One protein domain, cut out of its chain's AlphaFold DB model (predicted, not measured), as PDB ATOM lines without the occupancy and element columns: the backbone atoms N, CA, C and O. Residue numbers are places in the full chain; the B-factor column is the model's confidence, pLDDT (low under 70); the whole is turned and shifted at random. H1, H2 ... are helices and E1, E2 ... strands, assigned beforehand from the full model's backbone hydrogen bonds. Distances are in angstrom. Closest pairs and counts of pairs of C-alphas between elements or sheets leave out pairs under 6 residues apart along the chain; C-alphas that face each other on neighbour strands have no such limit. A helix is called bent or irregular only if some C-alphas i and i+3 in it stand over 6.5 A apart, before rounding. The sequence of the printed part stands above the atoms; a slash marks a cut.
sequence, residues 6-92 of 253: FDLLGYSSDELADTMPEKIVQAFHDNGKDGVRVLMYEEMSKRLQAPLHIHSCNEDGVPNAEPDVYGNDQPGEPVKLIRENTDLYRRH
ATOM      1  N   PHE A   6     297.913 187.579 204.272       65.62
ATOM      2  CA  PHE A   6     299.022 188.525 204.397       65.62
ATOM      3  C   PHE A   6     298.736 189.880 203.719       65.62
ATOM      4  O   PHE A   6     298.920 190.929 204.337       65.62
ATOM      5  N   ASP A   7     298.137 189.875 202.522       63.66
ATOM      6  CA  ASP A   7     297.737 191.101 201.810       63.66
ATOM      7  C   ASP A   7     296.637 191.879 202.555       63.66
ATOM      8  O   ASP A   7     296.542 193.101 202.447       63.66
ATOM      9  N   LEU A   8     295.777 191.174 203.298       65.88
ATOM     10  CA  LEU A   8     294.710 191.767 204.112       65.88
ATOM     11  C   LEU A   8     295.260 192.550 205.307       65.88
ATOM     12  O   LEU A   8     294.638 193.516 205.740       65.88
ATOM     13  N   LEU A   9     296.435 192.154 205.792       68.44
ATOM     14  CA  LEU A   9     297.147 192.807 206.885       68.44
ATOM     15  C   LEU A   9     298.167 193.841 206.398       68.44
ATOM     16  O   LEU A   9     298.846 194.456 207.216       68.44
ATOM     17  N   GLY A  10     298.272 194.039 205.080       75.44
ATOM     18  CA  GLY A  10     299.255 194.935 204.479       75.44
ATOM     19  C   GLY A  10     300.692 194.425 204.573       75.44
ATOM     20  O   GLY A  10     301.604 195.220 204.393       75.44
ATOM     21  N   TYR A  11     300.895 193.129 204.836       70.19
ATOM     22  CA  TYR A  11     302.219 192.521 204.931       70.19
ATOM     23  C   TYR A  11     302.483 191.632 203.730       70.19
ATOM     24  O   TYR A  11     301.720 190.709 203.453       70.19
ATOM     25  N   SER A  12     303.600 191.855 203.042       73.25
ATOM     26  CA  SER A  12     304.140 190.815 202.172       73.25
ATOM     27  C   SER A  12     304.962 189.843 203.020       73.25
ATOM     28  O   SER A  12     305.589 190.219 204.012       73.25
ATOM     29  N   SER A  13     304.981 188.569 202.625       71.88
ATOM     30  CA  SER A  13     305.904 187.593 203.218       71.88
ATOM     31  C   SER A  13     307.368 188.038 203.093       71.88
ATOM     32  O   SER A  13     308.195 187.614 203.897       71.88
ATOM     33  N   ASP A  14     307.675 188.877 202.101       77.44
ATOM     34  CA  ASP A  14     309.020 189.382 201.830       77.44
ATOM     35  C   ASP A  14     309.448 190.430 202.869       77.44
ATOM     36  O   ASP A  14     310.560 190.370 203.374       77.44
ATOM     37  N   GLU A  15     308.547 191.317 203.300       83.56
ATOM     38  CA  GLU A  15     308.867 192.337 204.311       83.56
ATOM     39  C   GLU A  15     309.211 191.715 205.677       83.56
ATOM     40  O   GLU A  15     310.057 192.210 206.430       83.56
ATOM     41  N   LEU A  16     308.590 190.577 206.003       80.50
ATOM     42  CA  LEU A  16     308.946 189.828 207.204       80.50
ATOM     43  C   LEU A  16     310.309 189.131 207.062       80.50
ATOM     44  O   LEU A  16     311.086 189.098 208.019       80.50
ATOM     45  N   ALA A  17     310.608 188.609 205.870       83.56
ATOM     46  CA  ALA A  17     311.911 188.029 205.563       83.56
ATOM     47  C   ALA A  17     313.039 189.069 205.651       83.56
ATOM     48  O   ALA A  17     314.117 188.752 206.151       83.56
ATOM     49  N   ASP A  18     312.761 190.311 205.255       90.88
ATOM     50  CA  ASP A  18     313.720 191.415 205.302       90.88
ATOM     51  C   ASP A  18     313.963 191.932 206.726       90.88
ATOM     52  O   ASP A  18     315.079 192.315 207.077       90.88
ATOM     53  N   THR A  19     312.931 191.940 207.573       91.81
ATOM     54  CA  THR A  19     313.038 192.503 208.930       91.81
ATOM     55  C   THR A  19     313.697 191.564 209.936       91.81
ATOM     56  O   THR A  19     314.308 192.041 210.892       91.81
ATOM     57  N   MET A  20     313.579 190.241 209.766       92.81
ATOM     58  CA  MET A  20     314.091 189.258 210.735       92.81
ATOM     59  C   MET A  20     314.673 187.985 210.086       92.81
ATOM     60  O   MET A  20     314.279 186.873 210.459       92.81
ATOM     61  N   PRO A  21     315.641 188.094 209.155       94.31
ATOM     62  CA  PRO A  21     316.164 186.936 208.427       94.31
ATOM     63  C   PRO A  21     316.820 185.901 209.354       94.31
ATOM     64  O   PRO A  21     316.586 184.703 209.210       94.31
ATOM     65  N   GLU A  22     317.582 186.349 210.356       96.38
ATOM     66  CA  GLU A  22     318.278 185.458 211.295       96.38
ATOM     67  C   GLU A  22     317.304 184.635 212.144       96.38
ATOM     68  O   GLU A  22     317.492 183.430 212.307       96.38
ATOM     69  N   LYS A  23     316.216 185.253 212.624       95.44
ATOM     70  CA  LYS A  23     315.195 184.545 213.409       95.44
ATOM     71  C   LYS A  23     314.455 183.510 212.570       95.44
ATOM     72  O   LYS A  23     314.149 182.438 213.076       95.44
ATOM     73  N   ILE A  24     314.184 183.809 211.296       92.81
ATOM     74  CA  ILE A  24     313.531 182.864 210.380       92.81
ATOM     75  C   ILE A  24     314.434 181.657 210.131       92.81
ATOM     76  O   ILE A  24     313.961 180.524 210.187       92.81
ATOM     77  N   VAL A  25     315.727 181.885 209.889       95.19
ATOM     78  CA  VAL A  25     316.704 180.804 209.702       95.19
ATOM     79  C   VAL A  25     316.817 179.957 210.969       95.19
ATOM     80  O   VAL A  25     316.739 178.735 210.882       95.19
ATOM     81  N   GLN A  26     316.922 180.588 212.139       95.69
ATOM     82  CA  GLN A  26     316.982 179.888 213.421       95.69
ATOM     83  C   GLN A  26     315.719 179.048 213.668       95.69
ATOM     84  O   GLN A  26     315.811 177.841 213.863       95.69
ATOM     85  N   ALA A  27     314.532 179.648 213.541       94.56
ATOM     86  CA  ALA A  27     313.261 178.945 213.711       94.56
ATOM     87  C   ALA A  27     313.092 177.787 212.711       94.56
ATOM     88  O   ALA A  27     312.496 176.757 213.038       94.56
ATOM     89  N   PHE A  28     313.634 177.939 211.497       94.94
ATOM     90  CA  PHE A  28     313.661 176.876 210.501       94.94
ATOM     91  C   PHE A  28     314.615 175.736 210.877       94.94
ATOM     92  O   PHE A  28     314.293 174.576 210.626       94.94
ATOM     93  N   HIS A  29     315.769 176.030 211.471       95.81
ATOM     94  CA  HIS A  29     316.681 174.996 211.958       95.81
ATOM     95  C   HIS A  29     316.106 174.226 213.145       95.81
ATOM     96  O   HIS A  29     316.236 173.003 213.174       95.81
ATOM     97  N   ASP A  30     315.440 174.920 214.065       94.88
ATOM     98  CA  ASP A  30     314.918 174.311 215.287       94.88
ATOM     99  C   ASP A  30     313.693 173.435 214.990       94.88
ATOM    100  O   ASP A  30     313.666 172.256 215.337       94.88
ATOM    101  N   ASN A  31     312.698 173.987 214.283       90.31
ATOM    102  CA  ASN A  31     311.375 173.369 214.126       90.31
ATOM    103  C   ASN A  31     310.890 173.332 212.662       90.31
ATOM    104  O   ASN A  31     309.695 173.173 212.382       90.31
ATOM    105  N   GLY A  32     311.789 173.511 211.694       93.00
ATOM    106  CA  GLY A  32     311.442 173.485 210.276       93.00
ATOM    107  C   GLY A  32     310.410 174.548 209.895       93.00
ATOM    108  O   GLY A  32     310.427 175.694 210.339       93.00
ATOM    109  N   LYS A  33     309.466 174.162 209.036       86.12
ATOM    110  CA  LYS A  33     308.427 175.082 208.543       86.12
ATOM    111  C   LYS A  33     307.438 175.504 209.625       86.12
ATOM    112  O   LYS A  33     306.885 176.595 209.519       86.12
ATOM    113  N   ASP A  34     307.189 174.654 210.616       84.62
ATOM    114  CA  ASP A  34     306.263 174.984 211.697       84.62
ATOM    115  C   ASP A  34     306.877 175.999 212.662       84.62
ATOM    116  O   ASP A  34     306.184 176.933 213.055       84.62
ATOM    117  N   GLY A  35     308.190 175.930 212.911       91.38
ATOM    118  CA  GLY A  35     308.916 176.970 213.650       91.38
ATOM    119  C   GLY A  35     308.778 178.353 213.024       91.38
ATOM    120  O   GLY A  35     308.419 179.315 213.701       91.38
ATOM    121  N   VAL A  36     308.986 178.447 211.707       89.88
ATOM    122  CA  VAL A  36     308.815 179.716 210.981       89.88
ATOM    123  C   VAL A  36     307.383 180.236 211.112       89.88
ATOM    124  O   VAL A  36     307.193 181.424 211.349       89.88
ATOM    125  N   ARG A  37     306.367 179.368 211.010       86.38
ATOM    126  CA  ARG A  37     304.958 179.774 211.166       86.38
ATOM    127  C   ARG A  37     304.670 180.342 212.552       86.38
ATOM    128  O   ARG A  37     304.048 181.394 212.636       86.38
ATOM    129  N   VAL A  38     305.125 179.668 213.608       90.38
ATOM    130  CA  VAL A  38     304.956 180.134 214.994       90.38
ATOM    131  C   VAL A  38     305.571 181.520 215.169       90.38
ATOM    132  O   VAL A  38     304.883 182.433 215.618       90.38
ATOM    133  N   LEU A  39     306.812 181.711 214.704       92.81
ATOM    134  CA  LEU A  39     307.485 183.011 214.736       92.81
ATOM    135  C   LEU A  39     306.677 184.096 214.004       92.81
ATOM    136  O   LEU A  39     306.554 185.216 214.500       92.81
ATOM    137  N   MET A  40     306.104 183.778 212.835       89.56
ATOM    138  CA  MET A  40     305.244 184.721 212.111       89.56
ATOM    139  C   MET A  40     304.015 185.113 212.937       89.56
ATOM    140  O   MET A  40     303.695 186.296 213.017       89.56
ATOM    141  N   TYR A  41     303.324 184.145 213.545       90.12
ATOM    142  CA  TYR A  41     302.103 184.409 214.309       90.12
ATOM    143  C   TYR A  41     302.358 185.224 215.577       90.12
ATOM    144  O   TYR A  41     301.567 186.113 215.888       90.12
ATOM    145  N   GLU A  42     303.474 184.986 216.262       90.44
ATOM    146  CA  GLU A  42     303.892 185.799 217.408       90.44
ATOM    147  C   GLU A  42     304.196 187.248 217.018       90.44
ATOM    148  O   GLU A  42     303.806 188.185 217.711       90.44
ATOM    149  N   GLU A  43     304.892 187.473 215.906       90.94
ATOM    150  CA  GLU A  43     305.196 188.839 215.468       90.94
ATOM    151  C   GLU A  43     303.956 189.567 214.950       90.94
ATOM    152  O   GLU A  43     303.794 190.776 215.139       90.94
ATOM    153  N   MET A  44     303.022 188.821 214.367       85.69
ATOM    154  CA  MET A  44     301.720 189.352 214.004       85.69
ATOM    155  C   MET A  44     300.886 189.753 215.223       85.69
ATOM    156  O   MET A  44     300.295 190.832 215.197       85.69
ATOM    157  N   SER A  45     300.844 188.943 216.285       88.62
ATOM    158  CA  SER A  45     300.048 189.262 217.480       88.62
ATOM    159  C   SER A  45     300.580 190.501 218.195       88.62
ATOM    160  O   SER A  45     299.804 191.399 218.520       88.62
ATOM    161  N   LYS A  46     301.909 190.625 218.328       89.69
ATOM    162  CA  LYS A  46     302.568 191.824 218.879       89.69
ATOM    163  C   LYS A  46     302.210 193.090 218.107       89.69
ATOM    164  O   LYS A  46     301.950 194.132 218.703       89.69
ATOM    165  N   ARG A  47     302.200 193.020 216.772       85.00
ATOM    166  CA  ARG A  47     301.891 194.178 215.919       85.00
ATOM    167  C   ARG A  47     300.415 194.546 215.934       85.00
ATOM    168  O   ARG A  47     300.096 195.730 215.947       85.00
ATOM    169  N   LEU A  48     299.532 193.549 215.939       86.56
ATOM    170  CA  LEU A  48     298.091 193.763 216.071       86.56
ATOM    171  C   LEU A  48     297.693 194.204 217.483       86.56
ATOM    172  O   LEU A  48     296.581 194.693 217.660       86.56
ATOM    173  N   GLN A  49     298.587 194.039 218.465       91.19
ATOM    174  CA  GLN A  49     298.311 194.241 219.887       91.19
ATOM    175  C   GLN A  49     297.076 193.454 220.338       91.19
ATOM    176  O   GLN A  49     296.299 193.902 221.182       91.19
ATOM    177  N   ALA A  50     296.895 192.270 219.754       89.56
ATOM    178  CA  ALA A  50     295.737 191.418 219.954       89.56
ATOM    179  C   ALA A  50     296.146 189.937 219.950       89.56
ATOM    180  O   ALA A  50     296.995 189.548 219.136       89.56
ATOM    181  N   PRO A  51     295.532 189.097 220.804       91.50
ATOM    182  CA  PRO A  51     295.739 187.657 220.763       91.50
ATOM    183  C   PRO A  51     295.282 187.072 219.424       91.50
ATOM    184  O   PRO A  51     294.282 187.494 218.843       91.50
ATOM    185  N   LEU A  52     295.998 186.071 218.932       91.62
ATOM    186  CA  LEU A  52     295.749 185.408 217.657       91.62
ATOM    187  C   LEU A  52     295.321 183.966 217.909       91.62
ATOM    188  O   LEU A  52     296.106 183.160 218.389       91.62
ATOM    189  N   HIS A  53     294.068 183.644 217.597       90.69
ATOM    190  CA  HIS A  53     293.488 182.318 217.798       90.69
ATOM    191  C   HIS A  53     293.476 181.573 216.469       90.69
ATOM    192  O   HIS A  53     292.698 181.912 215.574       90.69
ATOM    193  N   ILE A  54     294.318 180.559 216.325       88.81
ATOM    194  CA  ILE A  54     294.453 179.791 215.091       88.81
ATOM    195  C   ILE A  54     293.716 178.472 215.243       88.81
ATOM    196  O   ILE A  54     294.114 177.575 215.980       88.81
ATOM    197  N   HIS A  55     292.627 178.347 214.499       84.69
ATOM    198  CA  HIS A  55     291.878 177.112 214.394       84.69
ATOM    199  C   HIS A  55     292.503 176.261 213.287       84.69
ATOM    200  O   HIS A  55     292.391 176.574 212.095       84.69
ATOM    201  N   SER A  56     293.202 175.203 213.691       80.69
ATOM    202  CA  SER A  56     293.646 174.135 212.799       80.69
ATOM    203  C   SER A  56     292.541 173.084 212.662       80.69
ATOM    204  O   SER A  56     291.822 172.795 213.618       80.69
ATOM    205  N   CYS A  57     292.380 172.534 211.462       75.19
ATOM    206  CA  CYS A  57     291.520 171.379 211.237       75.19
ATOM    207  C   CYS A  57     292.383 170.122 211.175       75.19
ATOM    208  O   CYS A  57     293.485 170.149 210.626       75.19
ATOM    209  N   ASN A  58     291.881 169.034 211.751       76.44
ATOM    210  CA  ASN A  58     292.493 167.717 211.621       76.44
ATOM    211  C   ASN A  58     292.323 167.182 210.194       76.44
ATOM    212  O   ASN A  58     291.544 167.723 209.409       76.44
ATOM    213  N   GLU A  59     293.011 166.084 209.870       72.50
ATOM    214  CA  GLU A  59     292.936 165.426 208.552       72.50
ATOM    215  C   GLU A  59     291.492 165.060 208.146       72.50
ATOM    216  O   GLU A  59     291.156 165.039 206.962       72.50
ATOM    217  N   ASP A  60     290.612 164.866 209.132       77.62
ATOM    218  CA  ASP A  60     289.183 164.600 208.950       77.62
ATOM    219  C   ASP A  60     288.338 165.859 208.644       77.62
ATOM    220  O   ASP A  60     287.121 165.770 208.472       77.62
ATOM    221  N   GLY A  61     288.947 167.050 208.585       74.56
ATOM    222  CA  GLY A  61     288.256 168.338 208.409       74.56
ATOM    223  C   GLY A  61     287.470 168.793 209.646       74.56
ATOM    224  O   GLY A  61     286.626 169.688 209.568       74.56
ATOM    225  N   VAL A  62     287.708 168.158 210.795       74.00
ATOM    226  CA  VAL A  62     287.124 168.561 212.077       74.00
ATOM    227  C   VAL A  62     288.060 169.588 212.717       74.00
ATOM    228  O   VAL A  62     289.246 169.285 212.876       74.00
ATOM    229  N   PRO A  63     287.572 170.791 213.076       74.62
ATOM    230  CA  PRO A  63     288.393 171.770 213.773       74.62
ATOM    231  C   PRO A  63     288.859 171.191 215.106       74.62
ATOM    232  O   PRO A  63     288.087 170.528 215.804       74.62
ATOM    233  N   ASN A  64     290.110 171.453 215.463       80.19
ATOM    234  CA  ASN A  64     290.598 171.132 216.792       80.19
ATOM    235  C   ASN A  64     289.752 171.842 217.852       80.19
ATOM    236  O   ASN A  64     289.322 172.985 217.668       80.19
ATOM    237  N   ALA A  65     289.473 171.118 218.940       85.12
ATOM    238  CA  ALA A  65     288.628 171.605 220.027       85.12
ATOM    239  C   ALA A  65     289.247 172.829 220.714       85.12
ATOM    240  O   ALA A  65     288.524 173.745 221.104       85.12
ATOM    241  N   GLU A  66     290.576 172.864 220.795       88.06
ATOM    242  CA  GLU A  66     291.333 173.982 221.343       88.06
ATOM    243  C   GLU A  66     292.082 174.710 220.216       88.06
ATOM    244  O   GLU A  66     292.790 174.064 219.437       88.06
ATOM    245  N   PRO A  67     291.893 176.036 220.063       88.50
ATOM    246  CA  PRO A  67     292.680 176.825 219.126       88.50
ATOM    247  C   PRO A  67     294.106 177.018 219.640       88.50
ATOM    248  O   PRO A  67     294.318 177.225 220.834       88.50
ATOM    249  N   ASP A  68     295.065 177.067 218.720       88.94
ATOM    250  CA  ASP A  68     296.421 177.505 219.040       88.94
ATOM    251  C   ASP A  68     296.385 179.024 219.281       88.94
ATOM    252  O   ASP A  68     296.055 179.792 218.371       88.94
ATOM    253  N   VAL A  69     296.669 179.473 220.507       92.06
ATOM    254  CA  VAL A  69     296.610 180.896 220.883       92.06
ATOM    255  C   VAL A  69     298.011 181.501 220.934       92.06
ATOM    256  O   VAL A  69     298.863 181.049 221.692       92.06
ATOM    257  N   TYR A  70     298.233 182.567 220.163       91.25
ATOM    258  CA  TYR A  70     299.495 183.307 220.091       91.25
ATOM    259  C   TYR A  70     299.322 184.738 220.611       91.25
ATOM    260  O   TYR A  70     298.374 185.424 220.236       91.25
ATOM    261  N   GLY A  71     300.253 185.225 221.439       88.44
ATOM    262  CA  GLY A  71     300.190 186.579 222.015       88.44
ATOM    263  C   GLY A  71     299.089 186.761 223.063       88.44
ATOM    264  O   GLY A  71     298.354 187.744 223.023       88.44
ATOM    265  N   ASN A  72     298.944 185.802 223.982       87.38
ATOM    266  CA  ASN A  72     297.928 185.837 225.043       87.38
ATOM    267  C   ASN A  72     298.107 187.010 226.032       87.38
ATOM    268  O   ASN A  72     297.202 187.341 226.790       87.38
ATOM    269  N   ASP A  73     299.284 187.629 226.026       89.50
ATOM    270  CA  ASP A  73     299.662 188.817 226.789       89.50
ATOM    271  C   ASP A  73     299.152 190.133 226.175       89.50
ATOM    272  O   ASP A  73     299.263 191.192 226.796       89.50
ATOM    273  N   GLN A  74     298.597 190.095 224.961       89.00
ATOM    274  CA  GLN A  74     298.185 191.297 224.250       89.00
ATOM    275  C   GLN A  74     296.789 191.783 224.696       89.00
ATOM    276  O   GLN A  74     295.873 190.975 224.836       89.00
ATOM    277  N   PRO A  75     296.582 193.101 224.888       82.38
ATOM    278  CA  PRO A  75     295.362 193.644 225.498       82.38
ATOM    279  C   PRO A  75     294.140 193.735 224.557       82.38
ATOM    280  O   PRO A  75     293.084 194.205 224.982       82.38
ATOM    281  N   GLY A  76     294.273 193.352 223.283       86.88
ATOM    282  CA  GLY A  76     293.235 193.494 222.255       86.88
ATOM    283  C   GLY A  76     292.203 192.361 222.184       86.88
ATOM    284  O   GLY A  76     292.325 191.320 222.826       86.88
ATOM    285  N   GLU A  77     291.169 192.563 221.361       86.88
ATOM    286  CA  GLU A  77     290.167 191.531 221.066       86.88
ATOM    287  C   GLU A  77     290.789 190.403 220.222       86.88
ATOM    288  O   GLU A  77     291.470 190.695 219.235       86.88
ATOM    289  N   PRO A  78     290.567 189.121 220.567       87.38
ATOM    290  CA  PRO A  78     291.230 188.015 219.893       87.38
ATOM    291  C   PRO A  78     290.838 187.906 218.413       87.38
ATOM    292  O   PRO A  78     289.665 187.757 218.060       87.38
ATOM    293  N   VAL A  79     291.842 187.894 217.539       87.00
ATOM    294  CA  VAL A  79     291.689 187.715 216.094       87.00
ATOM    295  C   VAL A  79     291.671 186.225 215.774       87.00
ATOM    296  O   VAL A  79     292.645 185.511 216.011       87.00
ATOM    297  N   LYS A  80     290.564 185.742 215.206       87.75
ATOM    298  CA  LYS A  80     290.394 184.327 214.850       87.75
ATOM    299  C   LYS A  80     290.847 184.068 213.418       87.75
ATOM    300  O   LYS A  80     290.291 184.636 212.480       87.75
ATOM    301  N   LEU A  81     291.814 183.172 213.252       83.00
ATOM    302  CA  LEU A  81     292.286 182.686 211.962       83.00
ATOM    303  C   LEU A  81     291.893 181.233 211.763       83.00
ATOM    304  O   LEU A  81     292.073 180.396 212.641       83.00
ATOM    305  N   ILE A  82     291.409 180.926 210.566       79.06
ATOM    306  CA  ILE A  82     291.162 179.553 210.134       79.06
ATOM    307  C   ILE A  82     292.321 179.178 209.217       79.06
ATOM    308  O   ILE A  82     292.519 179.806 208.175       79.06
ATOM    309  N   ARG A  83     293.118 178.187 209.632       69.38
ATOM    310  CA  ARG A  83     294.384 177.811 208.974       69.38
ATOM    311  C   ARG A  83     294.188 177.337 207.532       69.38
ATOM    312  O   ARG A  83     295.100 177.468 206.718       69.38
ATOM    313  N   GLU A  84     293.005 176.828 207.202       67.62
ATOM    314  CA  GLU A  84     292.693 176.318 205.874       67.62
ATOM    315  C   GLU A  84     291.498 177.024 205.228       67.62
ATOM    316  O   GLU A  84     290.353 176.915 205.661       67.62
ATOM    317  N   ASN A  85     291.760 177.686 204.097       48.00
ATOM    318  CA  ASN A  85     290.721 178.225 203.217       48.00
ATOM    319  C   ASN A  85     289.897 177.107 202.541       48.00
ATOM    320  O   ASN A  85     288.857 177.380 201.952       48.00
ATOM    321  N   THR A  86     290.360 175.854 202.596       49.72
ATOM    322  CA  THR A  86     289.664 174.679 202.057       49.72
ATOM    323  C   THR A  86     288.364 174.371 202.807       49.72
ATOM    324  O   THR A  86     287.415 173.887 202.189       49.72
ATOM    325  N   ASP A  87     288.268 174.730 204.091       43.00
ATOM    326  CA  ASP A  87     287.113 174.384 204.930       43.00
ATOM    327  C   ASP A  87     285.991 175.425 204.946       43.00
ATOM    328  O   ASP A  87     284.826 175.063 205.138       43.00
ATOM    329  N   LEU A  88     286.277 176.692 204.625       42.03
ATOM    330  CA  LEU A  88     285.225 177.699 204.424       42.03
ATOM    331  C   LEU A  88     284.278 177.323 203.270       42.03
ATOM    332  O   LEU A  88     283.105 177.695 203.285       42.03
ATOM    333  N   TYR A  89     284.755 176.539 202.298       42.50
ATOM    334  CA  TYR A  89     283.959 176.103 201.149       42.50
ATOM    335  C   TYR A  89     283.317 174.720 201.309       42.50
ATOM    336  O   TYR A  89     282.369 174.431 200.582       42.50
ATOM    337  N   ARG A  90     283.752 173.875 202.259       44.78
ATOM    338  CA  ARG A  90     283.069 172.591 202.522       44.78
ATOM    339  C   ARG A  90     281.732 172.764 203.244       44.78
ATOM    340  O   ARG A  90     280.852 171.933 203.059       44.78
ATOM    341  N   ARG A  91     281.552 173.830 204.036       41.09
ATOM    342  CA  ARG A  91     280.323 174.040 204.831       41.09
ATOM    343  C   ARG A  91     279.222 174.874 204.173       41.09
ATOM    344  O   ARG A  91     278.104 174.844 204.669       41.09
ATOM    345  N   HIS A  92     279.476 175.572 203.066       38.69
ATOM    346  CA  HIS A  92     278.446 176.376 202.381       38.69
ATOM    347  C   HIS A  92     277.839 175.687 201.143       38.69
ATOM    348  O   HIS A  92     277.434 176.354 200.194       38.69
TER     349      HIS A  92
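AT A GLANCE: This is residues 6 to 92 of the 253 residues of an uncharacterized protein of Scenedesmus sp. NREL 46B-D3 (UniProt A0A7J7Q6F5). H2b, the longer arm of bent helix H2, packs over one face of a small three-stranded sheet in two layers; H2 folds back into H2a, near H1. Loop 56 to 67 and H3 lie at the opposite end. The 87 printed residues run H1 H2 E1 E2 E3 H3; the sheet, E2 E1 E3, is mixed, as is the class, helices and strands. It is only just compact, close to loose: radius of gyration of the C-alphas 14.0 A, spans 40 by 30 by 23 A.

HOW THE PARTS SIT: H1, residues 13 to 19, precedes H2, residues 21 to 48, assigned as one helix by its hydrogen bonds but bent, C-alphas 30 and 33 being 9.4 A apart, into H2a, 21 to 30, and H2b, 33 to 48. H1 is close to but not clearly touching H2a, closest C-alphas Ala 17 and Ile 24, 7.2 A. The arms touch, H2b with residues 34 to 39 alone, at a steep tilt of 46 degrees, opposite ways; closest C-alphas Ala 27 and Gly 35, 4.8 A. H2b is on the sheet, over E2, residues 68 to 70, at a height over the sheet of 8.8 A. E2 and E1, residues 52 to 55, form an antiparallel hairpin, N 52 and O 70 2.8 A apart. E1 and E3, residues 79 to 82, are parallel, N 53 and O 79 2.8 A apart. In H1, H2a and H2b every O i to N i+4 pair is within hydrogen-bond range; H3, residues 85 to 88, is too short for one and is not on the sheet.

IN THESE COORDINATES: H1 begins at C-alpha 13 (305.904, 187.593, 203.218); H3 ends at C-alpha 88 (285.225, 177.699, 204.424). First to last C-alpha, H2a measures 14.4 A, H2b 22.6 A.

THE WHOLE: The C-alphas farthest apart, Glu 22 and His 92, are 41.8 A apart. The printed part has no cut; the E1 to E2 link is long. pLDDT is under 70 at residues 6 to 9 and 83 to 92.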